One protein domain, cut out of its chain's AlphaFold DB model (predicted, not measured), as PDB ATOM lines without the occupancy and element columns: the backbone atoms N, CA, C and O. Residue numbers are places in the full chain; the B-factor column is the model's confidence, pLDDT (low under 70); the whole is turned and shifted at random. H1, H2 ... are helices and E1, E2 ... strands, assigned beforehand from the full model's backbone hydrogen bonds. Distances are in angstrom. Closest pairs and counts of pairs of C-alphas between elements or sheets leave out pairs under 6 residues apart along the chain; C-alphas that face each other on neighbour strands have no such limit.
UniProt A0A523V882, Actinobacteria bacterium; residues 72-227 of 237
ATOM      1  N   THR A  72     159.195 152.627 184.737       93.19
ATOM      2  CA  THR A  72     158.485 151.358 184.607       93.19
ATOM      3  C   THR A  72     159.490 150.262 184.307       93.19
ATOM      4  O   THR A  72     160.252 150.341 183.345       93.19
ATOM      5  N   ILE A  73     159.470 149.224 185.129       94.00
ATOM      6  CA  ILE A  73     160.270 148.020 184.970       94.00
ATOM      7  C   ILE A  73     159.538 147.079 184.009       94.00
ATOM      8  O   ILE A  73     158.389 146.686 184.234       94.00
ATOM      9  N   ILE A  74     160.222 146.700 182.935       93.44
ATOM     10  CA  ILE A  74     159.732 145.820 181.881       93.44
ATOM     11  C   ILE A  74     160.463 144.487 181.987       93.44
ATOM     12  O   ILE A  74     161.651 144.359 181.696       93.44
ATOM     13  N   GLU A  75     159.724 143.457 182.384       92.62
ATOM     14  CA  GLU A  75     160.238 142.093 182.381       92.62
ATOM     15  C   GLU A  75     160.373 141.550 180.948       92.62
ATOM     16  O   GLU A  75     159.534 141.833 180.092       92.62
ATOM     17  N   LYS A  76     161.335 140.648 180.709       90.50
ATOM     18  CA  LYS A  76     161.572 139.986 179.406       90.50
ATOM     19  C   LYS A  76     160.324 139.357 178.765       90.50
ATOM     20  O   LYS A  76     160.181 139.305 177.548       90.50
ATOM     21  N   LYS A  77     159.399 138.834 179.575       90.81
ATOM     22  CA  LYS A  77     158.122 138.288 179.072       90.81
ATOM     23  C   LYS A  77     157.210 139.385 178.503       90.81
ATOM     24  O   LYS A  77     156.458 139.106 177.579       90.81
ATOM     25  N   ILE A  78     157.271 140.595 179.060       93.06
ATOM     26  CA  ILE A  78     156.460 141.742 178.651       93.06
ATOM     27  C   ILE A  78     157.120 142.475 177.485       93.06
ATOM     28  O   ILE A  78     156.409 142.884 176.575       93.06
ATOM     29  N   SER A  79     158.454 142.563 177.440       92.00
ATOM     30  CA  SER A  79     159.159 143.154 176.290       92.00
ATOM     31  C   SER A  79     158.785 142.460 174.977       92.00
ATOM     32  O   SER A  79     158.407 143.126 174.020       92.00
ATOM     33  N   ARG A  80     158.722 141.123 174.973       89.94
ATOM     34  CA  ARG A  80     158.250 140.324 173.825       89.94
ATOM     35  C   ARG A  80     156.811 140.632 173.407       89.94
ATOM     36  O   ARG A  80     156.461 140.481 172.240       89.94
ATOM     37  N   ILE A  81     155.954 141.003 174.360       90.75
ATOM     38  CA  ILE A  81     154.580 141.419 174.058       90.75
ATOM     39  C   ILE A  81     154.626 142.787 173.379       90.75
ATOM     40  O   ILE A  81     154.055 142.932 172.304       90.75
ATOM     41  N   ILE A  82     155.362 143.748 173.946       89.81
ATOM     42  CA  ILE A  82     155.528 145.096 173.378       89.81
ATOM     43  C   ILE A  82     156.060 145.028 171.940       89.81
ATOM     44  O   ILE A  82     155.483 145.644 171.050       89.81
ATOM     45  N   GLU A  83     157.090 144.217 171.687       87.62
ATOM     46  CA  GLU A  83     157.655 144.000 170.347       87.62
ATOM     47  C   GLU A  83     156.602 143.519 169.339       87.62
ATOM     48  O   GLU A  83     156.568 143.980 168.197       87.62
ATOM     49  N   LYS A  84     155.690 142.631 169.756       83.44
ATOM     50  CA  LYS A  84     154.629 142.127 168.875       83.44
ATOM     51  C   LYS A  84     153.612 143.206 168.497       83.44
ATOM     52  O   LYS A  84     153.069 143.164 167.394       83.44
ATOM     53  N   PHE A  85     153.362 144.161 169.386       79.31
ATOM     54  CA  PHE A  85     152.456 145.286 169.151       79.31
ATOM     55  C   PHE A  85     153.182 146.549 168.655       79.31
ATOM     56  O   PHE A  85     152.592 147.622 168.653       79.31
ATOM     57  N   LYS A  86     154.422 146.409 168.158       76.69
ATOM     58  CA  LYS A  86     155.290 147.445 167.563       76.69
ATOM     59  C   LYS A  86     155.811 148.510 168.529       76.69
ATOM     60  O   LYS A  86     156.986 148.851 168.423       76.69
ATOM     61  N   SER A  87     154.994 149.041 169.439       79.75
ATOM     62  CA  SER A  87     155.442 150.071 170.381       79.75
ATOM     63  C   SER A  87     154.728 150.032 171.735       79.75
ATOM     64  O   SER A  87     153.614 149.529 171.876       79.75
ATOM     65  N   MET A  88     155.396 150.584 172.754       82.88
ATOM     66  CA  MET A  88     154.811 150.813 174.079       82.88
ATOM     67  C   MET A  88     153.686 151.853 174.014       82.88
ATOM     68  O   MET A  88     152.679 151.696 174.697       82.88
ATOM     69  N   ASP A  89     153.843 152.889 173.188       82.81
ATOM     70  CA  ASP A  89     152.881 153.989 173.077       82.81
ATOM     71  C   ASP A  89     151.547 153.516 172.486       82.81
ATOM     72  O   ASP A  89     150.482 153.914 172.961       82.81
ATOM     73  N   ASP A  90     151.593 152.588 171.523       77.88
ATOM     74  CA  ASP A  90     150.395 151.955 170.963       77.88
ATOM     75  C   ASP A  90     149.594 151.201 172.036       77.88
ATOM     76  O   ASP A  90     148.363 151.194 172.002       77.88
ATOM     77  N   LEU A  91     150.275 150.591 173.008       83.25
ATOM     78  CA  LEU A  91     149.640 149.836 174.088       83.25
ATOM     79  C   LEU A  91     149.184 150.736 175.246       83.25
ATOM     80  O   LEU A  91     148.087 150.565 175.767       83.25
ATOM     81  N   ALA A  92     150.016 151.695 175.659       82.56
ATOM     82  CA  ALA A  92     149.751 152.567 176.803       82.56
ATOM     83  C   ALA A  92     148.698 153.646 176.509       82.56
ATOM     84  O   ALA A  92     147.984 154.066 177.417       82.56
ATOM     85  N   GLY A  93     148.604 154.101 175.255       79.75
ATOM     86  CA  GLY A  93     147.681 155.159 174.837       79.75
ATOM     87  C   GLY A  93     146.286 154.681 174.431       79.75
ATOM     88  O   GLY A  93     145.419 155.514 174.183       79.75
ATOM     89  N   ASN A  94     146.057 153.369 174.343       79.44
ATOM     90  CA  ASN A  94     144.769 152.793 173.955       79.44
ATOM     91  C   ASN A  94     144.246 151.884 175.071       79.44
ATOM     92  O   ASN A  94     145.015 151.285 175.822       79.44
ATOM     93  N   SER A  95     142.927 151.745 175.153       79.94
ATOM     94  CA  SER A  95     142.288 150.724 175.982       79.94
ATOM     95  C   SER A  95     142.430 149.333 175.361       79.94
ATOM     96  O   SER A  95     142.525 149.164 174.140       79.94
ATOM     97  N   ARG A  96     142.359 148.308 176.212       80.69
ATOM     98  CA  ARG A  96     142.337 146.901 175.801       80.69
ATOM     99  C   ARG A  96     141.290 146.641 174.714       80.69
ATOM    100  O   ARG A  96     141.570 145.971 173.719       80.69
ATOM    101  N   GLU A  97     140.086 147.177 174.890       76.69
ATOM    102  CA  GLU A  97     138.959 146.991 173.979       76.69
ATOM    103  C   GLU A  97     139.221 147.621 172.608       76.69
ATOM    104  O   GLU A  97     138.834 147.053 171.586       76.69
ATOM    105  N   GLU A  98     139.886 148.776 172.558       80.31
ATOM    106  CA  GLU A  98     140.249 149.443 171.304       80.31
ATOM    107  C   GLU A  98     141.279 148.641 170.512       80.31
ATOM    108  O   GLU A  98     141.140 148.494 169.293       80.31
ATOM    109  N   ILE A  99     142.274 148.067 171.191       80.19
ATOM    110  CA  ILE A  99     143.313 147.254 170.550       80.19
ATOM    111  C   ILE A  99     142.720 145.947 170.016       80.19
ATOM    112  O   ILE A  99     142.981 145.572 168.871       80.19
ATOM    113  N   LEU A 100     141.851 145.289 170.789       76.88
ATOM    114  CA  LEU A 100     141.145 144.088 170.332       76.88
ATOM    115  C   LEU A 100     140.238 144.380 169.133       76.88
ATOM    116  O   LEU A 100     140.257 143.635 168.157       76.88
ATOM    117  N   LYS A 101     139.489 145.490 169.149       73.12
ATOM    118  CA  LYS A 101     138.649 145.895 168.009       73.12
ATOM    119  C   LYS A 101     139.468 146.164 166.745       73.12
ATOM    120  O   LYS A 101     139.018 145.795 165.662       73.12
ATOM    121  N   LYS A 102     140.646 146.791 166.862       73.81
ATOM    122  CA  LYS A 102     141.568 146.983 165.728       73.81
ATOM    123  C   LYS A 102     142.043 145.633 165.178       73.81
ATOM    124  O   LYS A 102     141.917 145.404 163.983       73.81
ATOM    125  N   SER A 103     142.467 144.717 166.052       70.31
ATOM    126  CA  SER A 103     142.899 143.367 165.654       70.31
ATOM    127  C   SER A 103     141.790 142.551 164.974       70.31
ATOM    128  O   SER A 103     142.067 141.782 164.060       70.31
ATOM    129  N   LEU A 104     140.535 142.711 165.406       65.38
ATOM    130  CA  LEU A 104     139.380 142.003 164.844       65.38
ATOM    131  C   LEU A 104     138.967 142.528 163.465       65.38
ATOM    132  O   LEU A 104     138.538 141.743 162.623       65.38
ATOM    133  N   LYS A 105     139.087 143.839 163.217       62.56
ATOM    134  CA  LYS A 105     138.740 144.433 161.916       62.56
ATOM    135  C   LYS A 105     139.618 143.909 160.781       62.56
ATOM    136  O   LYS A 105     139.102 143.705 159.688       62.56
ATOM    137  N   ASP A 106     140.885 143.611 161.058       60.12
ATOM    138  CA  ASP A 106     141.807 143.016 160.080       60.12
ATOM    139  C   ASP A 106     141.464 141.549 159.736       60.12
ATOM    140  O   ASP A 106     141.993 140.994 158.775       60.12
ATOM    141  N   SER A 107     140.576 140.907 160.505       60.38
ATOM    142  CA  SER A 107     140.158 139.507 160.327       60.38
ATOM    143  C   SER A 107     138.903 139.343 159.456       60.38
ATOM    144  O   SER A 107     138.525 138.216 159.124       60.38
ATOM    145  N   ILE A 108     138.227 140.441 159.103       59.97
ATOM    146  CA  ILE A 108     136.976 140.428 158.334       59.97
ATOM    147  C   ILE A 108     137.323 140.337 156.843       59.97
ATOM    148  O   ILE A 108     137.902 141.254 156.272       59.97
ATOM    149  N   GLY A 109     136.997 139.196 156.231       70.88
ATOM    150  CA  GLY A 109     137.284 138.894 154.821       70.88
ATOM    151  C   GLY A 109     137.391 137.397 154.510       70.88
ATOM    152  O   GLY A 109     137.491 137.013 153.350       70.88
ATOM    153  N   VAL A 110     137.362 136.524 155.525       76.94
ATOM    154  CA  VAL A 110     137.419 135.063 155.329       76.94
ATOM    155  C   VAL A 110     136.210 134.536 154.558       76.94
ATOM    156  O   VAL A 110     136.379 133.656 153.718       76.94
ATOM    157  N   ASP A 111     135.018 135.080 154.818       78.56
ATOM    158  CA  ASP A 111     133.803 134.733 154.076       78.56
ATOM    159  C   ASP A 111     133.952 135.082 152.592       78.56
ATOM    160  O   ASP A 111     133.854 134.198 151.745       78.56
ATOM    161  N   ASP A 112     134.319 136.328 152.283       82.75
ATOM    162  CA  ASP A 112     134.498 136.794 150.903       82.75
ATOM    163  C   ASP A 112     135.604 136.026 150.159       82.75
ATOM    164  O   ASP A 112     135.477 135.716 148.971       82.75
ATOM    165  N   LEU A 113     136.696 135.681 150.851       82.44
ATOM    166  CA  LEU A 113     137.783 134.875 150.293       82.44
ATOM    167  C   LEU A 113     137.350 133.430 150.018       82.44
ATOM    168  O   LEU A 113     137.714 132.882 148.975       82.44
ATOM    169  N   ALA A 114     136.592 132.815 150.928       83.88
ATOM    170  CA  ALA A 114     136.077 131.459 150.760       83.88
ATOM    171  C   ALA A 114     135.061 131.394 149.614       83.88
ATOM    172  O   ALA A 114     135.202 130.560 148.722       83.88
ATOM    173  N   ASP A 115     134.114 132.330 149.574       84.81
ATOM    174  CA  ASP A 115     133.103 132.420 148.520       84.81
ATOM    175  C   ASP A 115     133.750 132.707 147.154       84.81
ATOM    176  O   ASP A 115     133.373 132.133 146.128       84.81
ATOM    177  N   GLY A 116     134.779 133.561 147.127       87.38
ATOM    178  CA  GLY A 116     135.584 133.810 145.934       87.38
ATOM    179  C   GLY A 116     136.346 132.570 145.453       87.38
ATOM    180  O   GLY A 116     136.488 132.368 144.245       87.38
ATOM    181  N   LEU A 117     136.826 131.727 146.372       87.88
ATOM    182  CA  LEU A 117     137.505 130.472 146.051       87.88
ATOM    183  C   LEU A 117     136.529 129.425 145.494       87.88
ATOM    184  O   LEU A 117     136.838 128.806 144.474       87.88
ATOM    185  N   GLU A 118     135.350 129.261 146.107       88.44
ATOM    186  CA  GLU A 118     134.305 128.343 145.624       88.44
ATOM    187  C   GLU A 118     133.881 128.694 144.193       88.44
ATOM    188  O   GLU A 118     133.917 127.832 143.314       88.44
ATOM    189  N   LYS A 119     133.598 129.977 143.924       89.00
ATOM    190  CA  LYS A 119     133.217 130.451 142.582       89.00
ATOM    191  C   LYS A 119     134.288 130.183 141.526       89.00
ATOM    192  O   LYS A 119     133.960 129.822 140.396       89.00
ATOM    193  N   LYS A 120     135.572 130.346 141.868       91.88
ATOM    194  CA  LYS A 120     136.680 130.049 140.942       91.88
ATOM    195  C   LYS A 120     136.724 128.569 140.577       91.88
ATOM    196  O   LYS A 120     136.865 128.248 139.400       91.88
ATOM    197  N   PHE A 121     136.591 127.678 141.560       90.19
ATOM    198  CA  PHE A 121     136.575 126.241 141.292       90.19
ATOM    199  C   PHE A 121     135.343 125.816 140.491       90.19
ATOM    200  O   PHE A 121     135.483 125.036 139.553       90.19
ATOM    201  N   GLU A 122     134.164 126.350 140.808       88.25
ATOM    202  CA  GLU A 122     132.945 126.077 140.040       88.25
ATOM    203  C   GLU A 122     133.091 126.472 138.575       88.25
ATOM    204  O   GLU A 122     132.834 125.639 137.708       88.25
ATOM    205  N   GLY A 123     133.595 127.676 138.291       89.50
ATOM    206  CA  GLY A 123     133.799 128.133 136.915       89.50
ATOM    207  C   GLY A 123     134.764 127.247 136.118       89.50
ATOM    208  O   GLY A 123     134.510 126.952 134.952       89.50
ATOM    209  N   VAL A 124     135.849 126.768 136.739       90.81
ATOM    210  CA  VAL A 124     136.796 125.841 136.088       90.81
ATOM    211  C   VAL A 124     136.124 124.509 135.759       90.81
ATOM    212  O   VAL A 124     136.291 123.989 134.655       90.81
ATOM    213  N   ILE A 125     135.346 123.965 136.695       88.62
ATOM    214  CA  ILE A 125     134.656 122.686 136.503       88.62
ATOM    215  C   ILE A 125     133.572 122.816 135.436       88.62
ATOM    216  O   ILE A 125     133.465 121.940 134.589       88.62
ATOM    217  N   GLU A 126     132.795 123.899 135.446       88.38
ATOM    218  CA  GLU A 126     131.750 124.152 134.449       88.38
ATOM    219  C   GLU A 126     132.311 124.315 133.036       88.38
ATOM    220  O   GLU A 126     131.710 123.835 132.077       88.38
ATOM    221  N   ASN A 127     133.468 124.964 132.888       90.00
ATOM    222  CA  ASN A 127     134.127 125.085 131.589       90.00
ATOM    223  C   ASN A 127     134.590 123.718 131.071       90.00
ATOM    224  O   ASN A 127     134.315 123.375 129.923       90.00
ATOM    225  N   PHE A 128     135.214 122.910 131.928       87.31
ATOM    226  CA  PHE A 128     135.655 121.571 131.546       87.31
ATOM    227  C   PHE A 128     134.472 120.623 131.267       87.31
ATOM    228  O   PHE A 128     134.495 119.854 130.312       87.31
ATOM    229  N   GLU A 129     133.392 120.724 132.044       86.50
ATOM    230  CA  GLU A 129     132.140 119.986 131.826       86.50
ATOM    231  C   GLU A 129     131.520 120.302 130.454       86.50
ATOM    232  O   GLU A 129     131.058 119.393 129.756       86.50
ATOM    233  N   LYS A 130     131.570 121.570 130.020       85.44
ATOM    234  CA  LYS A 130     131.143 121.983 128.672       85.44
ATOM    235  C   LYS A 130     132.024 121.386 127.577       85.44
ATOM    236  O   LYS A 130     131.483 120.858 126.610       85.44
ATOM    237  N   GLU A 131     133.348 121.424 127.723       87.12
ATOM    238  CA  GLU A 131     134.284 120.839 126.747       87.12
ATOM    239  C   GLU A 131     134.064 119.329 126.573       87.12
ATOM    240  O   GLU A 131     133.966 118.835 125.449       87.12
ATOM    241  N   VAL A 132     133.903 118.602 127.683       85.00
ATOM    242  CA  VAL A 132     133.635 117.155 127.683       85.00
ATOM    243  C   VAL A 132     132.282 116.839 127.038       85.00
ATOM    244  O   VAL A 132     132.178 115.901 126.243       85.00
ATOM    245  N   SER A 133     131.261 117.658 127.310       82.19
ATOM    246  CA  SER A 133     129.939 117.522 126.687       82.19
ATOM    247  C   SER A 133     129.985 117.776 125.175       82.19
ATOM    248  O   SER A 133     129.377 117.030 124.409       82.19
ATOM    249  N   CYS A 134     130.745 118.781 124.720       83.31
ATOM    250  CA  CYS A 134     130.964 119.055 123.296       83.31
ATOM    251  C   CYS A 134     131.699 117.914 122.573       83.31
ATOM    252  O   CYS A 134     131.470 117.707 121.385       83.31
ATOM    253  N   ALA A 135     132.533 117.148 123.280       83.19
ATOM    254  CA  ALA A 135     133.187 115.946 122.759       83.19
ATOM    255  C   ALA A 135     132.266 114.705 122.707       83.19
ATOM    256  O   ALA A 135     132.708 113.632 122.300       83.19
ATOM    257  N   GLY A 136     130.995 114.825 123.117       76.31
ATOM    258  CA  GLY A 136     130.011 113.737 123.099       76.31
ATOM    259  C   GLY A 136     130.174 112.709 124.225       76.31
ATOM    260  O   GLY A 136     129.583 111.631 124.164       76.31
ATOM    261  N   ILE A 137     130.969 113.018 125.254       76.50
ATOM    262  CA  ILE A 137     131.236 112.125 126.386       76.50
ATOM    263  C   ILE A 137     130.234 112.427 127.506       76.50
ATOM    264  O   ILE A 137     130.164 113.549 128.002       76.50
ATOM    265  N   SER A 138     129.472 111.418 127.942       72.75
ATOM    266  CA  SER A 138     128.557 111.551 129.084       72.75
ATOM    267  C   SER A 138     129.221 111.085 130.375       72.75
ATOM    268  O   SER A 138     129.642 109.937 130.500       72.75
ATOM    269  N   THR A 139     129.289 111.975 131.360       69.81
ATOM    270  CA  THR A 139     129.918 111.720 132.667       69.81
ATOM    271  C   THR A 139     128.911 111.509 133.802       69.81
ATOM    272  O   THR A 139     129.311 111.348 134.961       69.81
ATOM    273  N   GLY A 140     127.606 111.524 133.502       72.00
ATOM    274  CA  GLY A 140     126.540 111.459 134.505       72.00
ATOM    275  C   GLY A 140     126.700 112.536 135.589       72.00
ATOM    276  O   GLY A 140     127.077 113.664 135.298       72.00
ATOM    277  N   SER A 141     126.486 112.175 136.858       79.25
ATOM    278  CA  SER A 141     126.572 113.088 138.017       79.25
ATOM    279  C   SER A 141     127.988 113.262 138.598       79.25
ATOM    280  O   SER A 141     128.159 113.720 139.734       79.25
ATOM    281  N   SER A 142     129.030 112.877 137.850       85.06
ATOM    282  CA  SER A 142     130.418 112.917 138.333       85.06
ATOM    283  C   SER A 142     130.904 114.345 138.597       85.06
ATOM    284  O   SER A 142     131.520 114.593 139.636       85.06
ATOM    285  N   PHE A 143     130.564 115.301 137.726       85.88
ATOM    286  CA  PHE A 143     130.893 116.717 137.919       85.88
ATOM    287  C   PHE A 143     130.200 117.305 139.152       85.88
ATOM    288  O   PHE A 143     130.856 117.942 139.975       85.88
ATOM    289  N   ASP A 144     128.924 116.988 139.376       85.75
ATOM    290  CA  ASP A 144     128.200 117.396 140.587       85.75
ATOM    291  C   ASP A 144     128.798 116.804 141.866       85.75
ATOM    292  O   ASP A 144     128.795 117.431 142.932       85.75
ATOM    293  N   ARG A 145     129.321 115.573 141.797       89.38
ATOM    294  CA  ARG A 145     130.048 114.960 142.915       89.38
ATOM    295  C   ARG A 145     131.344 115.717 143.209       89.38
ATOM    296  O   ARG A 145     131.627 115.963 144.379       89.38
ATOM    297  N   ILE A 146     132.094 116.113 142.180       88.69
ATOM    298  CA  ILE A 146     133.325 116.904 142.326       88.69
ATOM    299  C   ILE A 146     133.010 118.286 142.914       88.69
ATOM    300  O   ILE A 146     133.606 118.647 143.930       88.69
ATOM    301  N   LYS A 147     132.019 119.010 142.369       87.88
ATOM    302  CA  LYS A 147     131.566 120.315 142.892       87.88
ATOM    303  C   LYS A 147     131.188 120.217 144.376       87.88
ATOM    304  O   LYS A 147     131.663 121.003 145.192       87.88
ATOM    305  N   ARG A 148     130.405 119.200 144.767       90.75
ATOM    306  CA  ARG A 148     130.041 118.965 146.180       90.75
ATOM    307  C   ARG A 148     131.243 118.680 147.076       90.75
ATOM    308  O   ARG A 148     131.266 119.159 148.206       90.75
ATOM    309  N   ASN A 149     132.207 117.889 146.611       91.56
ATOM    310  CA  ASN A 149     133.404 117.582 147.394       91.56
ATOM    311  C   ASN A 149     134.269 118.829 147.599       91.56
ATOM    312  O   ASN A 149     134.712 119.071 148.715       91.56
ATOM    313  N   ILE A 150     134.443 119.653 146.564       90.12
ATOM    314  CA  ILE A 150     135.199 120.904 146.670       90.12
ATOM    315  C   ILE A 150     134.527 121.864 147.647       90.12
ATOM    316  O   ILE A 150     135.202 122.348 148.550       90.12
ATOM    317  N   ARG A 151     133.205 122.069 147.550       89.38
ATOM    318  CA  ARG A 151     132.472 122.876 148.542       89.38
ATOM    319  C   ARG A 151     132.707 122.358 149.962       89.38
ATOM    320  O   ARG A 151     133.029 123.134 150.851       89.38
ATOM    321  N   LYS A 152     132.623 121.040 150.190       91.56
ATOM    322  CA  LYS A 152     132.909 120.454 151.513       91.56
ATOM    323  C   LYS A 152     134.319 120.778 152.010       91.56
ATOM    324  O   LYS A 152     134.460 121.192 153.156       91.56
ATOM    325  N   GLU A 153     135.339 120.613 151.174       91.19
ATOM    326  CA  GLU A 153     136.727 120.904 151.557       91.19
ATOM    327  C   GLU A 153     136.954 122.396 151.827       91.19
ATOM    328  O   GLU A 153     137.622 122.751 152.801       91.19
ATOM    329  N   VAL A 154     136.342 123.284 151.036       88.94
ATOM    330  CA  VAL A 154     136.400 124.731 151.283       88.94
ATOM    331  C   VAL A 154     135.741 125.084 152.619       88.94
ATOM    332  O   VAL A 154     136.324 125.839 153.398       88.94
ATOM    333  N   GLN A 155     134.604 124.474 152.964       85.56
ATOM    334  CA  GLN A 155     133.964 124.675 154.271       85.56
ATOM    335  C   GLN A 155     134.813 124.143 155.442       85.56
ATOM    336  O   GLN A 155     134.897 124.789 156.488       85.56
ATOM    337  N   VAL A 156     135.500 123.006 155.278       89.50
ATOM    338  CA  VAL A 156     136.448 122.492 156.287       89.50
ATOM    339  C   VAL A 156     137.616 123.461 156.482       89.50
ATOM    340  O   VAL A 156     137.989 123.762 157.620       89.50
ATOM    341  N   LEU A 157     138.190 123.975 155.392       85.62
ATOM    342  CA  LEU A 157     139.266 124.964 155.441       85.62
ATOM    343  C   LEU A 157     138.801 126.259 156.118       85.62
ATOM    344  O   LEU A 157     139.486 126.756 157.012       85.62
ATOM    345  N   LYS A 158     137.611 126.751 155.763       83.62
ATOM    346  CA  LYS A 158     136.965 127.908 156.390       83.62
ATOM    347  C   LYS A 158     136.843 127.717 157.904       83.62
ATOM    348  O   LYS A 158     137.300 128.565 158.665       83.62
ATOM    349  N   GLY A 159     136.333 126.569 158.358       79.19
ATOM    350  CA  GLY A 159     136.241 126.237 159.785       79.19
ATOM    351  C   GLY A 159     137.595 126.245 160.509       79.19
ATOM    352  O   GLY A 159     137.696 126.763 161.625       79.19
ATOM    353  N   LYS A 160     138.659 125.738 159.870       84.25
ATOM    354  CA  LYS A 160     140.027 125.808 160.414       84.25
ATOM    355  C   LYS A 160     140.521 127.250 160.528       84.25
ATOM    356  O   LYS A 160     141.052 127.609 161.574       84.25
ATOM    357  N   ILE A 161     140.298 128.080 159.506       82.25
ATOM    358  CA  ILE A 161     140.684 129.499 159.528       82.25
ATOM    359  C   ILE A 161     139.981 130.227 160.681       82.25
ATOM    360  O   ILE A 161     140.654 130.904 161.453       82.25
ATOM    361  N   TYR A 162     138.671 130.036 160.879       78.25
ATOM    362  CA  TYR A 162     137.965 130.629 162.028       78.25
ATOM    363  C   TYR A 162     138.498 130.146 163.374       78.25
ATOM    364  O   TYR A 162     138.600 130.938 164.311       78.25
ATOM    365  N   SER A 163     138.836 128.860 163.494       78.31
ATOM    366  CA  SER A 163     139.441 128.331 164.719       78.31
ATOM    367  C   SER A 163     140.771 129.021 165.022       78.31
ATOM    368  O   SER A 163     140.996 129.437 166.158       78.31
ATOM    369  N   GLU A 164     141.620 129.206 164.011       78.50
ATOM    370  CA  GLU A 164     142.899 129.904 164.157       78.50
ATOM    371  C   GLU A 164     142.724 131.403 164.437       78.50
ATOM    372  O   GLU A 164     143.425 131.937 165.294       78.50
ATOM    373  N   LEU A 165     141.750 132.073 163.812       75.94
ATOM    374  CA  LEU A 165     141.403 133.460 164.137       75.94
ATOM    375  C   LEU A 165     140.958 133.595 165.595       75.94
ATOM    376  O   LEU A 165     141.506 134.412 166.328       75.94
ATOM    377  N   LYS A 166     140.058 132.724 166.062       73.12
ATOM    378  CA  LYS A 166     139.597 132.725 167.455       73.12
ATOM    379  C   LYS A 166     140.741 132.479 168.443       73.12
ATOM    380  O   LYS A 166     140.809 133.133 169.481       73.12
ATOM    381  N   LYS A 167     141.654 131.551 168.132       78.69
ATOM    382  CA  LYS A 167     142.862 131.313 168.943       78.69
ATOM    383  C   LYS A 167     143.777 132.532 168.956       78.69
ATOM    384  O   LYS A 167     144.299 132.883 170.010       78.69
ATOM    385  N   LYS A 168     143.972 133.177 167.803       76.94
ATOM    386  CA  LYS A 168     144.760 134.407 167.683       76.94
ATOM    387  C   LYS A 168     144.148 135.524 168.526       76.94
ATOM    388  O   LYS A 168     144.893 136.193 169.240       76.94
ATOM    389  N   ASP A 169     142.829 135.681 168.507       77.25
ATOM    390  CA  ASP A 169     142.116 136.671 169.318       77.25
ATOM    391  C   ASP A 169     142.278 136.392 170.813       77.25
ATOM    392  O   ASP A 169     142.620 137.295 171.574       77.25
ATOM    393  N   GLN A 170     142.122 135.132 171.232       82.19
ATOM    394  CA  GLN A 170     142.316 134.736 172.627       82.19
ATOM    395  C   GLN A 170     143.755 134.982 173.093       82.19
ATOM    396  O   GLN A 170     143.971 135.617 174.121       82.19
ATOM    397  N   TRP A 171     144.745 134.555 172.308       84.12
ATOM    398  CA  TRP A 171     146.158 134.799 172.597       84.12
ATOM    399  C   TRP A 171     146.464 136.300 172.703       84.12
ATOM    400  O   TRP A 171     147.235 136.720 173.564       84.12
ATOM    401  N   THR A 172     145.859 137.111 171.831       84.38
ATOM    402  CA  THR A 172     146.019 138.573 171.820       84.38
ATOM    403  C   THR A 172     145.415 139.179 173.082       84.38
ATOM    404  O   THR A 172     146.071 139.993 173.728       84.38
ATOM    405  N   GLY A 173     144.222 138.730 173.481       87.06
ATOM    406  CA  GLY A 173     143.589 139.110 174.744       87.06
ATOM    407  C   GLY A 173     144.464 138.780 175.952       87.06
ATOM    408  O   GLY A 173     144.805 139.681 176.711       87.06
ATOM    409  N   ASP A 174     144.927 137.535 176.066       89.88
ATOM    410  CA  ASP A 174     145.782 137.088 177.174       89.88
ATOM    411  C   ASP A 174     147.110 137.862 177.239       89.88
ATOM    412  O   ASP A 174     147.660 138.107 178.319       89.88
ATOM    413  N   ALA A 175     147.672 138.223 176.081       90.12
ATOM    414  CA  ALA A 175     148.887 139.024 175.997       90.12
ATOM    415  C   ALA A 175     148.646 140.458 176.492       90.12
ATOM    416  O   ALA A 175     149.452 140.970 177.271       90.12
ATOM    417  N   LEU A 176     147.534 141.079 176.093       90.25
ATOM    418  CA  LEU A 176     147.136 142.399 176.582       90.25
ATOM    419  C   LEU A 176     146.860 142.374 178.087       90.25
ATOM    420  O   LEU A 176     147.346 143.243 178.804       90.25
ATOM    421  N   ASP A 177     146.176 141.348 178.591       90.69
ATOM    422  CA  ASP A 177     145.893 141.205 180.022       90.69
ATOM    423  C   ASP A 177     147.190 141.139 180.835       90.69
ATOM    424  O   ASP A 177     147.363 141.856 181.822       90.69
ATOM    425  N   LYS A 178     148.173 140.359 180.369       92.62
ATOM    426  CA  LYS A 178     149.508 140.327 180.981       92.62
ATOM    427  C   LYS A 178     150.200 141.684 180.920       92.62
ATOM    428  O   LYS A 178     150.830 142.066 181.905       92.62
ATOM    429  N   PHE A 179     150.107 142.392 179.799       93.25
ATOM    430  CA  PHE A 179     150.692 143.720 179.650       93.25
ATOM    431  C   PHE A 179     150.111 144.701 180.680       93.25
ATOM    432  O   PHE A 179     150.868 145.223 181.501       93.25
ATOM    433  N   TYR A 180     148.788 144.881 180.711       92.25
ATOM    434  CA  TYR A 180     148.145 145.844 181.610       92.25
ATOM    435  C   TYR A 180     148.320 145.467 183.081       92.25
ATOM    436  O   TYR A 180     148.658 146.330 183.875       92.25
ATOM    437  N   ILE A 181     148.213 144.189 183.457       92.69
ATOM    438  CA  ILE A 181     148.423 143.777 184.856       92.69
ATOM    439  C   ILE A 181     149.849 144.089 185.337       92.69
ATOM    440  O   ILE A 181     150.043 144.414 186.505       92.69
ATOM    441  N   ASN A 182     150.860 143.984 184.465       93.31
ATOM    442  CA  ASN A 182     152.250 144.209 184.872       93.31
ATOM    443  C   ASN A 182     152.642 145.694 184.841       93.31
ATOM    444  O   ASN A 182     153.469 146.101 185.652       93.31
ATOM    445  N   LEU A 183     152.112 146.490 183.909       93.06
ATOM    446  CA  LEU A 183     152.545 147.881 183.679       93.06
ATOM    447  C   LEU A 183     151.539 148.915 184.199       93.06
ATOM    448  O   LEU A 183     151.940 149.999 184.623       93.06
ATOM    449  N   PHE A 184     150.256 148.560 184.205       92.81
ATOM    450  CA  PHE A 184     149.145 149.393 184.659       92.81
ATOM    451  C   PHE A 184     148.230 148.645 185.651       92.81
ATOM    452  O   PHE A 184     147.022 148.524 185.410       92.81
ATOM    453  N   PRO A 185     148.781 148.070 186.739       92.75
ATOM    454  CA  PRO A 185     147.996 147.321 187.720       92.75
ATOM    455  C   PRO A 185     146.847 148.175 188.269       92.75
ATOM    456  O   PRO A 185     147.047 149.324 188.669       92.75
ATOM    457  N   GLU A 186     145.635 147.616 188.250       89.38
ATOM    458  CA  GLU A 186     144.393 148.309 188.640       89.38
ATOM    459  C   GLU A 186     144.144 149.630 187.879       89.38
ATOM    460  O   GLU A 186     143.462 150.528 188.365       89.38
ATOM    461  N   GLY A 187     144.721 149.779 186.680       86.56
ATOM    462  CA  GLY A 187     144.657 151.008 185.883       86.56
ATOM    463  C   GLY A 187     145.569 152.138 186.382       86.56
ATOM    464  O   GLY A 187     145.572 153.220 185.798       86.56
ATOM    465  N   GLY A 188     146.348 151.910 187.443       89.94
ATOM    466  CA  GLY A 188     147.322 152.858 187.982       89.94
ATOM    467  C   GLY A 188     148.738 152.616 187.465       89.94
ATOM    468  O   GLY A 188     149.051 151.562 186.927       89.94
ATOM    469  N   LEU A 189     149.633 153.590 187.655       91.75
ATOM    470  CA  LEU A 189     151.046 153.439 187.288       91.75
ATOM    471  C   LEU A 189     151.727 152.346 188.120       91.75
ATOM    472  O   LEU A 189     151.586 152.323 189.345       91.75
ATOM    473  N   GLN A 190     152.544 151.514 187.464       95.12
ATOM    474  CA  GLN A 190     153.313 150.437 188.095       95.12
ATOM    475  C   GLN A 190     154.043 150.877 189.374       95.12
ATOM    476  O   GLN A 190     153.896 150.246 190.414       95.12
ATOM    477  N   GLU A 191     154.780 151.987 189.320       93.19
ATOM    478  CA  GLU A 191     155.573 152.522 190.438       93.19
ATOM    479  C   GLU A 191     154.748 152.954 191.665       93.19
ATOM    480  O   GLU A 191     155.312 153.199 192.729       93.19
ATOM    481  N   ARG A 192     153.418 153.058 191.542       92.75
ATOM    482  CA  ARG A 192     152.514 153.397 192.656       92.75
ATOM    483  C   ARG A 192     151.867 152.176 193.300       92.75
ATOM    484  O   ARG A 192     151.288 152.314 194.370       92.75
ATOM    485  N   GLN A 193     151.938 151.023 192.641       94.50
ATOM    486  CA  GLN A 193     151.180 149.826 193.003       94.50
ATOM    487  C   GLN A 193     152.088 148.627 193.283       94.50
ATOM    488  O   GLN A 193     151.829 147.841 194.191       94.50
ATOM    489  N   ILE A 194     153.178 148.478 192.524       94.00
ATOM    490  CA  ILE A 194     154.105 147.359 192.678       94.00
ATOM    491  C   ILE A 194     155.254 147.767 193.590       94.00
ATOM    492  O   ILE A 194     156.005 148.701 193.313       94.00
ATOM    493  N   ASN A 195     155.415 147.016 194.675       93.62
ATOM    494  CA  ASN A 195     156.514 147.209 195.603       93.62
ATOM    495  C   ASN A 195     157.833 146.643 195.044       93.62
ATOM    496  O   ASN A 195     157.858 145.559 194.459       93.62
ATOM    497  N   PHE A 196     158.942 147.336 195.309       91.00
ATOM    498  CA  PHE A 196     160.301 146.919 194.945       91.00
ATOM    499  C   PHE A 196     160.630 145.457 195.304       91.00
ATOM    500  O   PHE A 196     161.250 144.755 194.501       91.00
ATOM    501  N   PHE A 197     160.178 144.963 196.463       94.06
ATOM    502  CA  PHE A 197     160.456 143.600 196.922       94.06
ATOM    503  C   PHE A 197     159.952 142.521 195.958       94.06
ATOM    504  O   PHE A 197     160.547 141.447 195.899       94.06
ATOM    505  N   TYR A 198     158.918 142.799 195.153       93.19
ATOM    506  CA  TYR A 198     158.486 141.890 194.088       93.19
ATOM    507  C   TYR A 198     159.636 141.574 193.124       93.19
ATOM    508  O   TYR A 198     159.926 140.409 192.844       93.19
ATOM    509  N   TYR A 199     160.315 142.615 192.638       92.38
ATOM    510  CA  TYR A 199     161.400 142.455 191.682       92.38
ATOM    511  C   TYR A 199     162.675 141.965 192.365       92.38
ATOM    512  O   TYR A 199     163.325 141.067 191.834       92.38
ATOM    513  N   ALA A 200     162.985 142.469 193.563       92.44
ATOM    514  CA  ALA A 200     164.160 142.045 194.320       92.44
ATOM    515  C   ALA A 200     164.139 140.541 194.640       92.44
ATOM    516  O   ALA A 200     165.152 139.866 194.489       92.44
ATOM    517  N   ASN A 201     162.979 139.989 195.006       93.75
ATOM    518  CA  ASN A 201     162.842 138.555 195.275       93.75
ATOM    519  C   ASN A 201     163.012 137.695 194.018       93.75
ATOM    520  O   ASN A 201     163.452 136.553 194.102       93.75
ATOM    521  N   LYS A 202     162.637 138.224 192.850       91.94
ATOM    522  CA  LYS A 202     162.616 137.472 191.593       91.94
ATOM    523  C   LYS A 202     163.919 137.558 190.801       91.94
ATOM    524  O   LYS A 202     164.271 136.606 190.114       91.94
ATOM    525  N   TYR A 203     164.600 138.694 190.880       89.69
ATOM    526  CA  TYR A 203     165.762 139.033 190.054       89.69
ATOM    527  C   TYR A 203     166.988 139.446 190.886       89.69
ATOM    528  O   TYR A 203     168.040 139.739 190.325       89.69
ATOM    529  N   GLY A 204     166.870 139.468 192.216       91.00
ATOM    530  CA  GLY A 204     167.916 139.922 193.127       91.00
ATOM    531  C   GLY A 204     167.946 141.441 193.315       91.00
ATOM    532  O   GLY A 204     167.315 142.214 192.594       91.00
ATOM    533  N   ILE A 205     168.727 141.884 194.302       90.06
ATOM    534  CA  ILE A 205     168.894 143.308 194.643       90.06
ATOM    535  C   ILE A 205     169.662 144.113 193.581       90.06
ATOM    536  O   ILE A 205     169.596 145.340 193.594       90.06
ATOM    537  N   GLY A 206     170.334 143.441 192.637       86.50
ATOM    538  CA  GLY A 206     171.110 144.072 191.560       86.50
ATOM    539  C   GLY A 206     170.292 144.984 190.637       86.50
ATOM    540  O   GLY A 206     170.852 145.863 189.992       86.50
ATOM    541  N   ILE A 207     168.959 144.873 190.638       87.62
ATOM    542  CA  ILE A 207     168.084 145.816 189.918       87.62
ATOM    543  C   ILE A 207     168.286 147.262 190.390       87.62
ATOM    544  O   ILE A 207     168.113 148.189 189.601       87.62
ATOM    545  N   MET A 208     168.665 147.473 191.656       87.94
ATOM    546  CA  MET A 208     168.940 148.815 192.176       87.94
ATOM    547  C   MET A 208     170.081 149.501 191.426       87.94
ATOM    548  O   MET A 208     170.003 150.704 191.192       87.94
ATOM    549  N   GLU A 209     171.096 148.749 190.995       88.50
ATOM    550  CA  GLU A 209     172.185 149.278 190.163       88.50
ATOM    551  C   GLU A 209     171.639 149.734 188.808       88.50
ATOM    552  O   GLU A 209     171.911 150.843 188.366       88.50
ATOM    553  N   GLY A 210     170.765 148.930 188.195       85.31
ATOM    554  CA  GLY A 210     170.116 149.291 186.937       85.31
ATOM    555  C   GLY A 210     169.211 150.527 187.039       85.31
ATOM    556  O   GLY A 210     169.182 151.350 186.122       85.31
ATOM    557  N   LEU A 211     168.482 150.680 188.149       87.94
ATOM    558  CA  LEU A 211     167.702 151.885 188.449       87.94
ATOM    559  C   LEU A 211     168.619 153.103 188.590       87.94
ATOM    560  O   LEU A 211     168.361 154.136 187.973       87.94
ATOM    561  N   TYR A 212     169.704 152.962 189.352       89.69
ATOM    562  CA  TYR A 212     170.679 154.023 189.573       89.69
ATOM    563  C   TYR A 212     171.352 154.465 188.267       89.69
ATOM    564  O   TYR A 212     171.361 155.652 187.958       89.69
ATOM    565  N   ASP A 213     171.806 153.525 187.439       89.25
ATOM    566  CA  ASP A 213     172.449 153.811 186.150       89.25
ATOM    567  C   ASP A 213     171.507 154.497 185.149       89.25
ATOM    568  O   ASP A 213     171.941 155.229 184.255       89.25
ATOM    569  N   SER A 214     170.199 154.262 185.276       88.12
ATOM    570  CA  SER A 214     169.191 154.907 184.430       88.12
ATOM    571  C   SER A 214     168.841 156.330 184.865       88.12
ATOM    572  O   SER A 214     168.264 157.093 184.080       88.12
ATOM    573  N   PHE A 215     169.187 156.700 186.100       90.25
ATOM    574  CA  PHE A 215     168.959 158.034 186.622       90.25
ATOM    575  C   PHE A 215     169.944 159.015 185.983       90.25
ATOM    576  O   PHE A 215     171.143 159.012 186.252       90.25
ATOM    577  N   LYS A 216     169.409 159.897 185.139       91.38
ATOM    578  CA  LYS A 216     170.148 161.021 184.564       91.38
ATOM    579  C   LYS A 216     169.643 162.311 185.213       91.38
ATOM    580  O   LYS A 216     168.463 162.629 185.048       91.38
ATOM    581  N   PRO A 217     170.489 163.051 185.955       89.56
ATOM    582  CA  PRO A 217     170.093 164.325 186.540       89.56
ATOM    583  C   PRO A 217     169.479 165.256 185.490       89.56
ATOM    584  O   PRO A 217     169.973 165.331 184.366       89.56
ATOM    585  N   PHE A 218     168.403 165.955 185.863       90.62
ATOM    586  CA  PHE A 218     167.653 166.885 185.003       90.62
ATOM    587  C   PHE A 218     166.938 166.266 183.786       90.62
ATOM    588  O   PHE A 218     166.341 166.991 182.989       90.62
ATOM    589  N   ASP A 219     166.933 164.939 183.645       92.62
ATOM    590  CA  ASP A 219     166.130 164.236 182.647       92.62
ATOM    591  C   ASP A 219     164.818 163.747 183.274       92.62
ATOM    592  O   ASP A 219     164.735 162.666 183.857       92.62
ATOM    593  N   PHE A 220     163.778 164.570 183.141       90.62
ATOM    594  CA  PHE A 220     162.462 164.324 183.740       90.62
ATOM    595  C   PHE A 220     161.546 163.434 182.887       90.62
ATOM    596  O   PHE A 220     160.355 163.318 183.174       90.62
ATOM    597  N   LYS A 221     162.065 162.818 181.817       90.88
ATOM    598  CA  LYS A 221     161.281 161.872 181.015       90.88
ATOM    599  C   LYS A 221     161.092 160.567 181.780       90.88
ATOM    600  O   LYS A 221     162.032 160.069 182.401       90.88
ATOM    601  N   HIS A 222     159.908 159.977 181.642       89.88
ATOM    602  CA  HIS A 222     159.618 158.643 182.163       89.88
ATOM    603  C   HIS A 222     160.592 157.607 181.591       89.88
ATOM    604  O   HIS A 222     160.871 157.617 180.390       89.88
ATOM    605  N   LYS A 223     161.123 156.721 182.440       91.19
ATOM    606  CA  LYS A 223     162.096 155.699 182.027       91.19
ATOM    607  C   LYS A 223     161.461 154.327 181.877       91.19
ATOM    608  O   LYS A 223     160.653 153.909 182.698       91.19
ATOM    609  N   LEU A 224     161.886 153.596 180.852       91.00
ATOM    610  CA  LEU A 224     161.559 152.186 180.671       91.00
ATOM    611  C   LEU A 224     162.813 151.356 180.957       91.00
ATOM    612  O   LEU A 224     163.838 151.532 180.303       91.00
ATOM    613  N   LEU A 225     162.735 150.483 181.957       91.56
ATOM    614  CA  LEU A 225     163.848 149.673 182.446       91.56
ATOM    615  C   LEU A 225     163.648 148.213 182.064       91.56
ATOM    616  O   LEU A 225     162.841 147.515 182.672       91.56
ATOM    617  N   TYR A 226     164.383 147.751 181.059       89.94
ATOM    618  CA  TYR A 226     164.280 146.387 180.551       89.94
ATOM    619  C   TYR A 226     165.192 145.440 181.339       89.94
ATOM    620  O   TYR A 226     166.415 145.593 181.347       89.94
ATOM    621  N   LEU A 227     164.592 144.441 181.990       86.69
ATOM    622  CA  LEU A 227     165.324 143.429 182.754       86.69
ATOM    623  C   LEU A 227     165.822 142.290 181.849       86.69
ATOM    624  O   LEU A 227     165.018 141.647 181.166       86.69
TER     625      LEU A 227
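What this domain is: This is residues 72 to 227 of the 237 residues of a protein of Actinobacteria bacterium (UniProt A0A523V882). This is a long helical hairpin with a small head at one end: H3 and then H4 run out along one side of H5, and H5 returns beside them. H1 packs on the head end of H5, with H2 nearby, and beyond lies the head, a pair of strands, E1 and E2, with the short helices H6, H7 and H8 around it. The printed part has 156 residues, mostly helix, in the order E1 H1 H2 H3 H4 H5 H6 H7 H8 E2; the sheet, E1 = E2, is parallel. It is extended, with a radius of gyration of the C-alphas of 27.3 A and spans of 90 by 29 by 25 A.

How they stand to each other: Start at the sheet, where E1, residues 72 to 74, and E2, residues 223 to 226, are neighbours: they are parallel at 21 degrees, with N 72 and O 223, and N 225 and O 72, each 2.8 A apart, within hydrogen-bond range. With the eight helices between them, they make a strand-helix-strand unit, two parallel neighbour strands joined through helices. In H8, residues 207 to 214, look at Leu 211, whose C-alpha is 7.5 A from that of Leu 225 in E2, the closest pair. H7, residues 196 to 203, is close to H8 but not clearly touching, about perpendicular at 74 degrees, closest at the C-alphas of Ala 200 and Ile 207, 7.0 A. The hub is H5, residues 142 to 183; H6, residues 190 to 193, is close to it but not clearly touching, with the C-alphas of Leu 183 and Gln 190 closest at 5.2 A. H1, residues 76 to 84, touches residues 175 to 182 of H5 at a steep tilt of 51 degrees, opposite ways, closest at the C-alphas of Ile 78 and Phe 179, 6.2 A. H2, residues 88 to 92, and H5 are near each other. H3, residues 96 to 105, touches H5 at a shallow tilt of 20 degrees, opposite ways, at the C-alphas of Arg 96 and Leu 176, 6.6 A. H4, residues 110 to 134, and H5 form a helical hairpin and touch at a shallow tilt of 15 degrees, the C-alphas of Glu 118 and Arg 151 closest at 6.5 A; H3 and H4 are apart. Every O i to N i+4 pair is within hydrogen-bond range in H2, H3, H4, H5, H7 and H8, and 4 of 5 are in H1; H6 is too short for one.

Where its parts are: Find C-alpha 72, where E1 begins, at (158.485, 151.358, 184.607). H3 is 14.6 A long and H4 36.4 A. From C-alpha 142 at (130.418, 112.917, 138.333), H5 runs 61.4 A to C-alpha 183 at (152.545, 147.881, 183.679). E2 ends at C-alpha 226, (164.280, 146.387, 180.551).

The domain as a whole: The C-alphas of Gly 136 and Pro 217, the two farthest apart, are 90.5 A apart. Residues 130 to 136, of which 130 to 134 belong to H4, and residues 216 to 221 stand free. The printed part has no cut and no long link. Its mean pLDDT is 85.6; residues 104 to 108 and 139 are under 70.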